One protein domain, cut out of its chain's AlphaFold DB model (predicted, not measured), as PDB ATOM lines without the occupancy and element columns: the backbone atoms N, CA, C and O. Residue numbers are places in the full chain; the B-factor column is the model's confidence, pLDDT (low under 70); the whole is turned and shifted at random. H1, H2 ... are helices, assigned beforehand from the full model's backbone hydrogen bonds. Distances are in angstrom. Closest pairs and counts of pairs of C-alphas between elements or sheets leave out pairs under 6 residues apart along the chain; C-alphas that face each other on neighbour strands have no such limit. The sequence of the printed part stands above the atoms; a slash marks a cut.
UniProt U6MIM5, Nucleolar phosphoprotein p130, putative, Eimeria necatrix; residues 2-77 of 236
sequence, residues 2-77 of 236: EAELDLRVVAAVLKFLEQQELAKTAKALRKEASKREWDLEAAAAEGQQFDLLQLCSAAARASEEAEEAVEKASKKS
ATOM      1  N   GLU A   2     -42.664 -19.709   6.411       68.88
ATOM      2  CA  GLU A   2     -42.091 -20.430   7.577       68.88
ATOM      3  C   GLU A   2     -40.982 -21.426   7.192       68.88
ATOM      4  O   GLU A   2     -39.880 -21.344   7.719       68.88
ATOM      5  N   ALA A   3     -41.207 -22.266   6.177       74.31
ATOM      6  CA  ALA A   3     -40.192 -23.218   5.710       74.31
ATOM      7  C   ALA A   3     -38.919 -22.547   5.146       74.31
ATOM      8  O   ALA A   3     -37.823 -23.089   5.255       74.31
ATOM      9  N   GLU A   4     -39.050 -21.354   4.561       76.56
ATOM     10  CA  GLU A   4     -37.913 -20.576   4.050       76.56
ATOM     11  C   GLU A   4     -37.126 -19.921   5.193       76.56
ATOM     12  O   GLU A   4     -35.899 -19.826   5.127       76.56
ATOM     13  N   LEU A   5     -37.818 -19.488   6.255       77.31
ATOM     14  CA  LEU A   5     -37.191 -18.987   7.479       77.31
ATOM     15  C   LEU A   5     -36.405 -20.100   8.175       77.31
ATOM     16  O   LEU A   5     -35.252 -19.876   8.543       77.31
ATOM     17  N   ASP A   6     -36.972 -21.300   8.276       83.00
ATOM     18  CA  ASP A   6     -36.295 -22.456   8.868       83.00
ATOM     19  C   ASP A   6     -35.014 -22.814   8.106       83.00
ATOM     20  O   ASP A   6     -33.961 -23.021   8.714       83.00
ATOM     21  N   LEU A   7     -35.057 -22.806   6.769       85.38
ATOM     22  CA  LEU A   7     -33.887 -23.098   5.934       85.38
ATOM     23  C   LEU A   7     -32.770 -22.060   6.122       85.38
ATOM     24  O   LEU A   7     -31.594 -22.417   6.236       85.38
ATOM     25  N   ARG A   8     -33.133 -20.775   6.239       84.38
ATOM     26  CA  ARG A   8     -32.189 -19.681   6.522       84.38
ATOM     27  C   ARG A   8     -31.570 -19.799   7.913       84.38
ATOM     28  O   ARG A   8     -30.364 -19.599   8.062       84.38
ATOM     29  N   VAL A   9     -32.363 -20.160   8.924       86.75
ATOM     30  CA  VAL A   9     -31.875 -20.384  10.293       86.75
ATOM     31  C   VAL A   9     -30.896 -21.556  10.326       86.75
ATOM     32  O   VAL A   9     -29.814 -21.434  10.897       86.75
ATOM     33  N   VAL A  10     -31.221 -22.672   9.671       89.25
ATOM     34  CA  VAL A  10     -30.339 -23.847   9.610       89.25
ATOM     35  C   VAL A  10     -29.025 -23.517   8.892       89.25
ATOM     36  O   VAL A  10     -27.959 -23.921   9.366       89.25
ATOM     37  N   ALA A  11     -29.063 -22.735   7.810       88.94
ATOM     38  CA  ALA A  11     -27.859 -22.265   7.122       88.94
ATOM     39  C   ALA A  11     -26.991 -21.351   8.014       88.94
ATOM     40  O   ALA A  11     -25.768 -21.519   8.069       88.94
ATOM     41  N   ALA A  12     -27.606 -20.435   8.771       88.62
ATOM     42  CA  ALA A  12     -26.902 -19.580   9.730       88.62
ATOM     43  C   ALA A  12     -26.250 -20.396  10.861       88.62
ATOM     44  O   ALA A  12     -25.087 -20.171  11.207       88.62
ATOM     45  N   VAL A  13     -26.966 -21.389  11.403       90.81
ATOM     46  CA  VAL A  13     -26.447 -22.304  12.432       90.81
ATOM     47  C   VAL A  13     -25.274 -23.122  11.897       90.81
ATOM     48  O   VAL A  13     -24.275 -23.277  12.596       90.81
ATOM     49  N   LEU A  14     -25.342 -23.610  10.656       91.38
ATOM     50  CA  LEU A  14     -24.236 -24.340  10.034       91.38
ATOM     51  C   LEU A  14     -22.967 -23.478   9.994       91.38
ATOM     52  O   LEU A  14     -21.920 -23.927  10.461       91.38
ATOM     53  N   LYS A  15     -23.071 -22.234   9.514       90.19
ATOM     54  CA  LYS A  15     -21.942 -21.293   9.449       90.19
ATOM     55  C   LYS A  15     -21.362 -20.991  10.837       90.19
ATOM     56  O   LYS A  15     -20.145 -21.001  11.007       90.19
ATOM     57  N   PHE A  16     -22.223 -20.804  11.838       91.75
ATOM     58  CA  PHE A  16     -21.805 -20.609  13.228       91.75
ATOM     59  C   PHE A  16     -21.015 -21.810  13.769       91.75
ATOM     60  O   PHE A  16     -19.951 -21.640  14.366       91.75
ATOM     61  N   LEU A  17     -21.494 -23.034  13.532       93.69
ATOM     62  CA  LEU A  17     -20.806 -24.252  13.974       93.69
ATOM     63  C   LEU A  17     -19.428 -24.411  13.318       93.69
ATOM     64  O   LEU A  17     -18.517 -24.958  13.940       93.69
ATOM     65  N   GLU A  18     -19.258 -23.935  12.085       90.94
ATOM     66  CA  GLU A  18     -17.963 -23.927  11.399       90.94
ATOM     67  C   GLU A  18     -17.008 -22.881  11.961       90.94
ATOM     68  O   GLU A  18     -15.845 -23.197  12.198       90.94
ATOM     69  N   GLN A  19     -17.504 -21.675  12.247       90.31
ATOM     70  CA  GLN A  19     -16.723 -20.615  12.891       90.31
ATOM     71  C   GLN A  19     -16.253 -21.010  14.301       90.31
ATOM     72  O   GLN A  19     -15.201 -20.560  14.737       90.31
ATOM     73  N   GLN A  20     -17.005 -21.865  15.004       93.62
ATOM     74  CA  GLN A  20     -16.633 -22.422  16.312       93.62
ATOM     75  C   GLN A  20     -15.807 -23.720  16.222       93.62
ATOM     76  O   GLN A  20     -15.608 -24.395  17.231       93.62
ATOM     77  N   GLU A  21     -15.365 -24.117  15.024       94.12
ATOM     78  CA  GLU A  21     -14.583 -25.340  14.776       94.12
ATOM     79  C   GLU A  21     -15.285 -26.649  15.213       94.12
ATOM     80  O   GLU A  21     -14.670 -27.710  15.362       94.12
ATOM     81  N   LEU A  22     -16.616 -26.637  15.346       95.56
ATOM     82  CA  LEU A  22     -17.428 -27.789  15.750       95.56
ATOM     83  C   LEU A  22     -17.742 -28.716  14.563       95.56
ATOM     84  O   LEU A  22     -18.887 -29.119  14.327       95.56
ATOM     85  N   ALA A  23     -16.705 -29.138  13.835       93.56
ATOM     86  CA  ALA A  23     -16.812 -29.844  12.553       93.56
ATOM     87  C   ALA A  23     -17.656 -31.134  12.594       93.56
ATOM     88  O   ALA A  23     -18.294 -31.502  11.608       93.56
ATOM     89  N   LYS A  24     -17.688 -31.845  13.731       95.75
ATOM     90  CA  LYS A  24     -18.507 -33.064  13.889       95.75
ATOM     91  C   LYS A  24     -20.002 -32.752  13.879       95.75
ATOM     92  O   LYS A  24     -20.773 -33.490  13.272       95.75
ATOM     93  N   THR A  25     -20.394 -31.662  14.532       95.25
ATOM     94  CA  THR A  25     -21.795 -31.233  14.614       95.25
ATOM     95  C   THR A  25     -22.263 -30.646  13.288       95.25
ATOM     96  O   THR A  25     -23.310 -31.050  12.797       95.25
ATOM     97  N   ALA A  26     -21.431 -29.837  12.623       94.12
ATOM     98  CA  ALA A  26     -21.710 -29.336  11.278       94.12
ATOM     99  C   ALA A  26     -21.889 -30.483  10.261       94.12
ATOM    100  O   ALA A  26     -22.788 -30.448   9.425       94.12
ATOM    101  N   LYS A  27     -21.077 -31.549  10.355       94.62
ATOM    102  CA  LYS A  27     -21.242 -32.762   9.530       94.62
ATOM    103  C   LYS A  27     -22.541 -33.512   9.831       94.62
ATOM    104  O   LYS A  27     -23.180 -34.004   8.905       94.62
ATOM    105  N   ALA A  28     -22.925 -33.617  11.102       95.62
ATOM    106  CA  ALA A  28     -24.188 -34.241  11.490       95.62
ATOM    107  C   ALA A  28     -25.392 -33.441  10.964       95.62
ATOM    108  O   ALA A  28     -26.293 -34.037  10.379       95.62
ATOM    109  N   LEU A  29     -25.346 -32.111  11.084       93.56
ATOM    110  CA  LEU A  29     -26.376 -31.198  10.592       93.56
ATOM    111  C   LEU A  29     -26.535 -31.293   9.069       93.56
ATOM    112  O   LEU A  29     -27.646 -31.456   8.586       93.56
ATOM    113  N   ARG A  30     -25.428 -31.300   8.309       91.62
ATOM    114  CA  ARG A  30     -25.458 -31.533   6.852       91.62
ATOM    115  C   ARG A  30     -26.104 -32.867   6.495       91.62
ATOM    116  O   ARG A  30     -26.942 -32.926   5.608       91.62
ATOM    117  N   LYS A  31     -25.744 -33.938   7.211       93.62
ATOM    118  CA  LYS A  31     -26.316 -35.272   6.983       93.62
ATOM    119  C   LYS A  31     -27.816 -35.310   7.277       93.62
ATOM    120  O   LYS A  31     -28.532 -36.066   6.630       93.62
ATOM    121  N   GLU A  32     -28.285 -34.556   8.266       91.25
ATOM    122  CA  GLU A  32     -29.712 -34.440   8.558       91.25
ATOM    123  C   GLU A  32     -30.437 -33.579   7.517       91.25
ATOM    124  O   GLU A  32     -31.485 -33.989   7.027       91.25
ATOM    125  N   ALA A  33     -29.841 -32.461   7.105       89.44
ATOM    126  CA  ALA A  33     -30.371 -31.594   6.059       89.44
ATOM    127  C   ALA A  33     -30.529 -32.332   4.720       89.44
ATOM    128  O   ALA A  33     -31.590 -32.258   4.110       89.44
ATOM    129  N   SER A  34     -29.546 -33.150   4.320       88.19
ATOM    130  CA  SER A  34     -29.652 -33.980   3.110       88.19
ATOM    131  C   SER A  34     -30.774 -35.020   3.183       88.19
ATOM    132  O   SER A  34     -31.347 -35.362   2.157       88.19
ATOM    133  N   LYS A  35     -31.116 -35.535   4.375       90.62
ATOM    134  CA  LYS A  35     -32.246 -36.473   4.539       90.62
ATOM    135  C   LYS A  35     -33.606 -35.790   4.418       90.62
ATOM    136  O   LYS A  35     -34.584 -36.466   4.130       90.62
ATOM    137  N   ARG A  36     -33.665 -34.490   4.711       85.50
ATOM    138  CA  ARG A  36     -34.871 -33.659   4.612       85.50
ATOM    139  C   ARG A  36     -34.946 -32.886   3.293       85.50
ATOM    140  O   ARG A  36     -35.826 -32.048   3.156       85.50
ATOM    141  N   GLU A  37     -34.017 -33.147   2.369       83.00
ATOM    142  CA  GLU A  37     -33.903 -32.463   1.072       83.00
ATOM    143  C   GLU A  37     -33.761 -30.935   1.194       83.00
ATOM    144  O   GLU A  37     -34.191 -30.176   0.331       83.00
ATOM    145  N   TRP A  38     -33.137 -30.458   2.276       85.44
ATOM    146  CA  TRP A  38     -32.839 -29.037   2.435       85.44
ATOM    147  C   TRP A  38     -31.598 -28.658   1.630       85.44
ATOM    148  O   TRP A  38     -30.485 -29.077   1.957       85.44
ATOM    149  N   ASP A  39     -31.787 -27.825   0.606       78.56
ATOM    150  CA  ASP A  39     -30.691 -27.247  -0.169       78.56
ATOM    151  C   ASP A  39     -30.089 -26.034   0.559       78.56
ATOM    152  O   ASP A  39     -30.487 -24.879   0.394       78.56
ATOM    153  N   LEU A  40     -29.134 -26.324   1.444       73.06
ATOM    154  CA  LEU A  40     -28.465 -25.317   2.269       73.06
ATOM    155  C   LEU A  40     -27.497 -24.424   1.470       73.06
ATOM    156  O   LEU A  40     -27.154 -23.347   1.955       73.06
ATOM    157  N   GLU A  41     -27.044 -24.844   0.281       72.50
ATOM    158  CA  GLU A  41     -26.131 -24.046  -0.551       72.50
ATOM    159  C   GLU A  41     -26.880 -22.938  -1.296       72.50
ATOM    160  O   GLU A  41     -26.422 -21.793  -1.306       72.50
ATOM    161  N   ALA A  42     -28.074 -23.238  -1.817       70.62
ATOM    162  CA  ALA A  42     -28.954 -22.233  -2.412       70.62
ATOM    163  C   ALA A  42     -29.378 -21.167  -1.380       70.62
ATOM    164  O   ALA A  42     -29.266 -19.965  -1.631       70.62
ATOM    165  N   ALA A  43     -29.754 -21.592  -0.167       68.62
ATOM    166  CA  ALA A  43     -30.153 -20.678   0.907       68.62
ATOM    167  C   ALA A  43     -29.004 -19.806   1.444       68.62
ATOM    168  O   ALA A  43     -29.240 -18.701   1.938       68.62
ATOM    169  N   ALA A  44     -27.755 -20.269   1.344       65.44
ATOM    170  CA  ALA A  44     -26.582 -19.479   1.710       65.44
ATOM    171  C   ALA A  44     -26.232 -18.398   0.666       65.44
ATOM    172  O   ALA A  44     -25.561 -17.419   1.021       65.44
ATOM    173  N   ALA A  45     -26.674 -18.570  -0.587       65.38
ATOM    174  CA  ALA A  45     -26.386 -17.690  -1.718       65.38
ATOM    175  C   ALA A  45     -27.387 -16.528  -1.871       65.38
ATOM    176  O   ALA A  45     -26.999 -15.451  -2.318       65.38
ATOM    177  N   GLU A  46     -28.642 -16.692  -1.444       60.97
ATOM    178  CA  GLU A  46     -29.726 -15.705  -1.636       60.97
ATOM    179  C   GLU A  46     -29.671 -14.452  -0.734       60.97
ATOM    180  O   GLU A  46     -30.633 -13.696  -0.637       60.97
ATOM    181  N   GLY A  47     -28.518 -14.146  -0.137       58.31
ATOM    182  CA  GLY A  47     -28.222 -12.763   0.243       58.31
ATOM    183  C   GLY A  47     -29.028 -12.219   1.422       58.31
ATOM    184  O   GLY A  47     -29.740 -11.236   1.294       58.31
ATOM    185  N   GLN A  48     -28.837 -12.809   2.598       57.28
ATOM    186  CA  GLN A  48     -28.780 -12.113   3.891       57.28
ATOM    187  C   GLN A  48     -28.236 -13.128   4.897       57.28
ATOM    188  O   GLN A  48     -28.976 -13.800   5.611       57.28
ATOM    189  N   GLN A  49     -26.915 -13.321   4.894       63.06
ATOM    190  CA  GLN A  49     -26.281 -14.198   5.872       63.06
ATOM    191  C   GLN A  49     -26.395 -13.544   7.249       63.06
ATOM    192  O   GLN A  49     -25.664 -12.613   7.574       63.06
ATOM    193  N   PHE A  50     -27.345 -14.027   8.039       67.50
ATOM    194  CA  PHE A  50     -27.500 -13.660   9.434       67.50
ATOM    195  C   PHE A  50     -26.316 -14.234  10.220       67.50
ATOM    196  O   PHE A  50     -26.230 -15.444  10.439       67.50
ATOM    197  N   ASP A  51     -25.356 -13.383  10.583       77.69
ATOM    198  CA  ASP A  51     -24.191 -13.800  11.361       77.69
ATOM    199  C   ASP A  51     -24.555 -13.860  12.851       77.69
ATOM    200  O   ASP A  51     -24.583 -12.849  13.561       77.69
ATOM    201  N   LEU A  52     -24.850 -15.072  13.326       79.31
ATOM    202  CA  LEU A  52     -25.204 -15.344  14.723       79.31
ATOM    203  C   LEU A  52     -24.137 -14.835  15.705       79.31
ATOM    204  O   LEU A  52     -24.479 -14.392  16.799       79.31
ATOM    205  N   LEU A  53     -22.856 -14.830  15.323       77.31
ATOM    206  CA  LEU A  53     -21.777 -14.317  16.173       77.31
ATOM    207  C   LEU A  53     -21.836 -12.798  16.342       77.31
ATOM    208  O   LEU A  53     -21.592 -12.285  17.440       77.31
ATOM    209  N   GLN A  54     -22.193 -12.069  15.285       81.94
ATOM    210  CA  GLN A  54     -22.367 -10.619  15.360       81.94
ATOM    211  C   GLN A  54     -23.556 -10.247  16.246       81.94
ATOM    212  O   GLN A  54     -23.449  -9.317  17.040       81.94
ATOM    213  N   LEU A  55     -24.651 -11.013  16.204       82.44
ATOM    214  CA  LEU A  55     -25.766 -10.798  17.130       82.44
ATOM    215  C   LEU A  55     -25.418 -11.125  18.575       82.44
ATOM    216  O   LEU A  55     -25.732 -10.333  19.457       82.44
ATOM    217  N   CYS A  56     -24.765 -12.258  18.834       81.06
ATOM    218  CA  CYS A  56     -24.380 -12.625  20.196       81.06
ATOM    219  C   CYS A  56     -23.422 -11.592  20.805       81.06
ATOM    220  O   CYS A  56     -23.573 -11.218  21.966       81.06
ATOM    221  N   SER A  57     -22.472 -11.082  20.017       84.88
ATOM    222  CA  SER A  57     -21.542 -10.042  20.475       84.88
ATOM    223  C   SER A  57     -22.207  -8.671  20.643       84.88
ATOM    224  O   SER A  57     -21.907  -7.972  21.610       84.88
ATOM    225  N   ALA A  58     -23.141  -8.292  19.767       84.38
ATOM    226  CA  ALA A  58     -23.935  -7.077  19.936       84.38
ATOM    227  C   ALA A  58     -24.845  -7.155  21.176       84.38
ATOM    228  O   ALA A  58     -24.933  -6.191  21.932       84.38
ATOM    229  N   ALA A  59     -25.467  -8.311  21.424       84.88
ATOM    230  CA  ALA A  59     -26.289  -8.549  22.607       84.88
ATOM    231  C   ALA A  59     -25.462  -8.505  23.901       84.88
ATOM    232  O   ALA A  59     -25.898  -7.903  24.881       84.88
ATOM    233  N   ALA A  60     -24.252  -9.076  23.894       81.94
ATOM    234  CA  ALA A  60     -23.335  -9.000  25.029       81.94
ATOM    235  C   ALA A  60     -22.956  -7.542  25.348       81.94
ATOM    236  O   ALA A  60     -23.102  -7.109  26.489       81.94
ATOM    237  N   ARG A  61     -22.588  -6.749  24.333       81.25
ATOM    238  CA  ARG A  61     -22.285  -5.317  24.507       81.25
ATOM    239  C   ARG A  61     -23.480  -4.519  25.022       81.25
ATOM    240  O   ARG A  61     -23.327  -3.731  25.946       81.25
ATOM    241  N   ALA A  62     -24.674  -4.764  24.487       81.06
ATOM    242  CA  ALA A  62     -25.889  -4.104  24.958       81.06
ATOM    243  C   ALA A  62     -26.209  -4.447  26.425       81.06
ATOM    244  O   ALA A  62     -26.716  -3.597  27.156       81.06
ATOM    245  N   SER A  63     -25.898  -5.669  26.875       75.94
ATOM    246  CA  SER A  63     -26.061  -6.051  28.283       75.94
ATOM    247  C   SER A  63     -25.043  -5.371  29.202       75.94
ATOM    248  O   SER A  63     -25.427  -4.880  30.258       75.94
ATOM    249  N   GLU A  64     -23.783  -5.246  28.774       76.12
ATOM    250  CA  GLU A  64     -22.748  -4.532  29.532       76.12
ATOM    251  C   GLU A  64     -23.052  -3.028  29.627       76.12
ATOM    252  O   GLU A  64     -22.962  -2.443  30.707       76.12
ATOM    253  N   GLU A  65     -23.505  -2.404  28.535       73.50
ATOM    254  CA  GLU A  65     -23.926  -0.997  28.523       73.50
ATOM    255  C   GLU A  65     -25.162  -0.753  29.406       73.50
ATOM    256  O   GLU A  65     -25.262   0.281  30.077       73.50
ATOM    257  N   ALA A  66     -26.096  -1.709  29.458       70.12
ATOM    258  CA  ALA A  66     -27.251  -1.646  30.349       70.12
ATOM    259  C   ALA A  66     -26.847  -1.785  31.828       70.12
ATOM    260  O   ALA A  66     -27.358  -1.039  32.667       70.12
ATOM    261  N   GLU A  67     -25.910  -2.678  32.160       70.25
ATOM    262  CA  GLU A  67     -25.400  -2.806  33.530       70.25
ATOM    263  C   GLU A  67     -24.602  -1.568  33.969       70.25
ATOM    264  O   GLU A  67     -24.814  -1.061  35.074       70.25
ATOM    265  N   GLU A  68     -23.769  -0.994  33.093       66.00
ATOM    266  CA  GLU A  68     -23.022   0.235  33.392       66.00
ATOM    267  C   GLU A  68     -23.962   1.447  33.584       66.00
ATOM    268  O   GLU A  68     -23.743   2.298  34.457       66.00
ATOM    269  N   ALA A  69     -25.059   1.520  32.821       63.72
ATOM    270  CA  ALA A  69     -26.086   2.549  32.986       63.72
ATOM    271  C   ALA A  69     -26.850   2.414  34.320       63.72
ATOM    272  O   ALA A  69     -27.132   3.424  34.978       63.72
ATOM    273  N   VAL A  70     -27.135   1.184  34.765       66.06
ATOM    274  CA  VAL A  70     -27.775   0.909  36.064       66.06
ATOM    275  C   VAL A  70     -26.820   1.209  37.228       66.06
ATOM    276  O   VAL A  70     -27.230   1.820  38.224       66.06
ATOM    277  N   GLU A  71     -25.529   0.891  37.102       61.16
ATOM    278  CA  GLU A  71     -24.531   1.213  38.125       61.16
ATOM    279  C   GLU A  71     -24.363   2.738  38.284       61.16
ATOM    280  O   GLU A  71     -24.374   3.260  39.407       61.16
ATOM    281  N   LYS A  72     -24.313   3.489  37.173       60.22
ATOM    282  CA  LYS A  72     -24.260   4.965  37.192       60.22
ATOM    283  C   LYS A  72     -25.540   5.597  37.757       60.22
ATOM    284  O   LYS A  72     -25.452   6.607  38.463       60.22
ATOM    285  N   ALA A  73     -26.712   4.998  37.537       58.47
ATOM    286  CA  ALA A  73     -27.966   5.443  38.151       58.47
ATOM    287  C   ALA A  73     -28.003   5.188  39.675       58.47
ATOM    288  O   ALA A  73     -28.440   6.056  40.436       58.47
ATOM    289  N   SER A  74     -27.465   4.054  40.145       58.00
ATOM    290  CA  SER A  74     -27.399   3.709  41.577       58.00
ATOM    291  C   SER A  74     -26.403   4.572  42.380       58.00
ATOM    292  O   SER A  74     -26.656   4.918  43.537       58.00
ATOM    293  N   LYS A  75     -25.302   5.027  41.761       56.31
ATOM    294  CA  LYS A  75     -24.358   5.981  42.382       56.31
ATOM    295  C   LYS A  75     -24.942   7.396  42.505       56.31
ATOM    296  O   LYS A  75     -24.593   8.119  43.439       56.31
ATOM    297  N   LYS A  76     -25.872   7.790  41.625       53.47
ATOM    298  CA  LYS A  76     -26.548   9.102  41.685       53.47
ATOM    299  C   LYS A  76     -27.670   9.151  42.733       53.47
ATOM    300  O   LYS A  76     -27.935  10.223  43.273       53.47
ATOM    301  N   SER A  77     -28.269   8.013  43.095       53.00
ATOM    302  CA  SER A  77     -29.260   7.918  44.182       53.00
ATOM    303  C   SER A  77     -28.642   7.735  45.580       53.00
ATOM    304  O   SER A  77     -29.255   8.142  46.567       53.00
TER     305      SER A  77
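Overview. This is residues 2 to 77 of the 236 residues of the protein "Nucleolar phosphoprotein p130, putative" of Eimeria necatrix (UniProt U6MIM5). A small body made by the helical hairpin of H1 and H2, with short H3 across H1, has one long helix, H4, sticking out from it as an arm with residues 54 to 77. The printed part has 76 residues, of which 63 belong to four named helices, H1, H2, H3 and H4 in that order along the chain, with no named strand; the class is all helix. The whole is extended, with a radius of gyration of the C-alphas of 18.0 A, and spans 59 by 26 by 17 A.

Arrangement. H1, residues 2 to 19, is the hub. With residues 14 to 18 alone it touches H2, residues 23 to 35, at a shallow tilt of 25 degrees, opposite ways; the closest C-alphas, of Leu 14 and Ala 26, are 5.7 A apart. With residues 7 to 11 alone H1 touches H3, residues 40 to 45, about perpendicular at 88 degrees; the closest C-alphas, of Ala 11 and Leu 40, are 5.8 A apart. H4, residues 52 to 77, touches H1 with residues 52 to 53 alone, about perpendicular at 84 degrees; the closest C-alphas, of Phe 16 and Leu 52, are 6.4 A apart. H4 is apart from H2 and H3. In H1, H2, H3 and H4 every O i to N i+4 pair is within hydrogen-bond range.

Along the chain. H1 begins at C-alpha 2 (-42.091, -20.430, 7.577) and is 25.9 A long; H2 is 18.6 A, H3 8.9 A. H4, 37.8 A long, ends at C-alpha 77 (-29.260, 7.918, 44.182).

Size, cuts and confidence. The C-alphas of Lys 35 and Ser 77, the two farthest apart, are 59.6 A apart. The printed part has no cut and no long link. The pLDDT is under 70 at residue 2, residues 43 to 50 and residues 68 to 77.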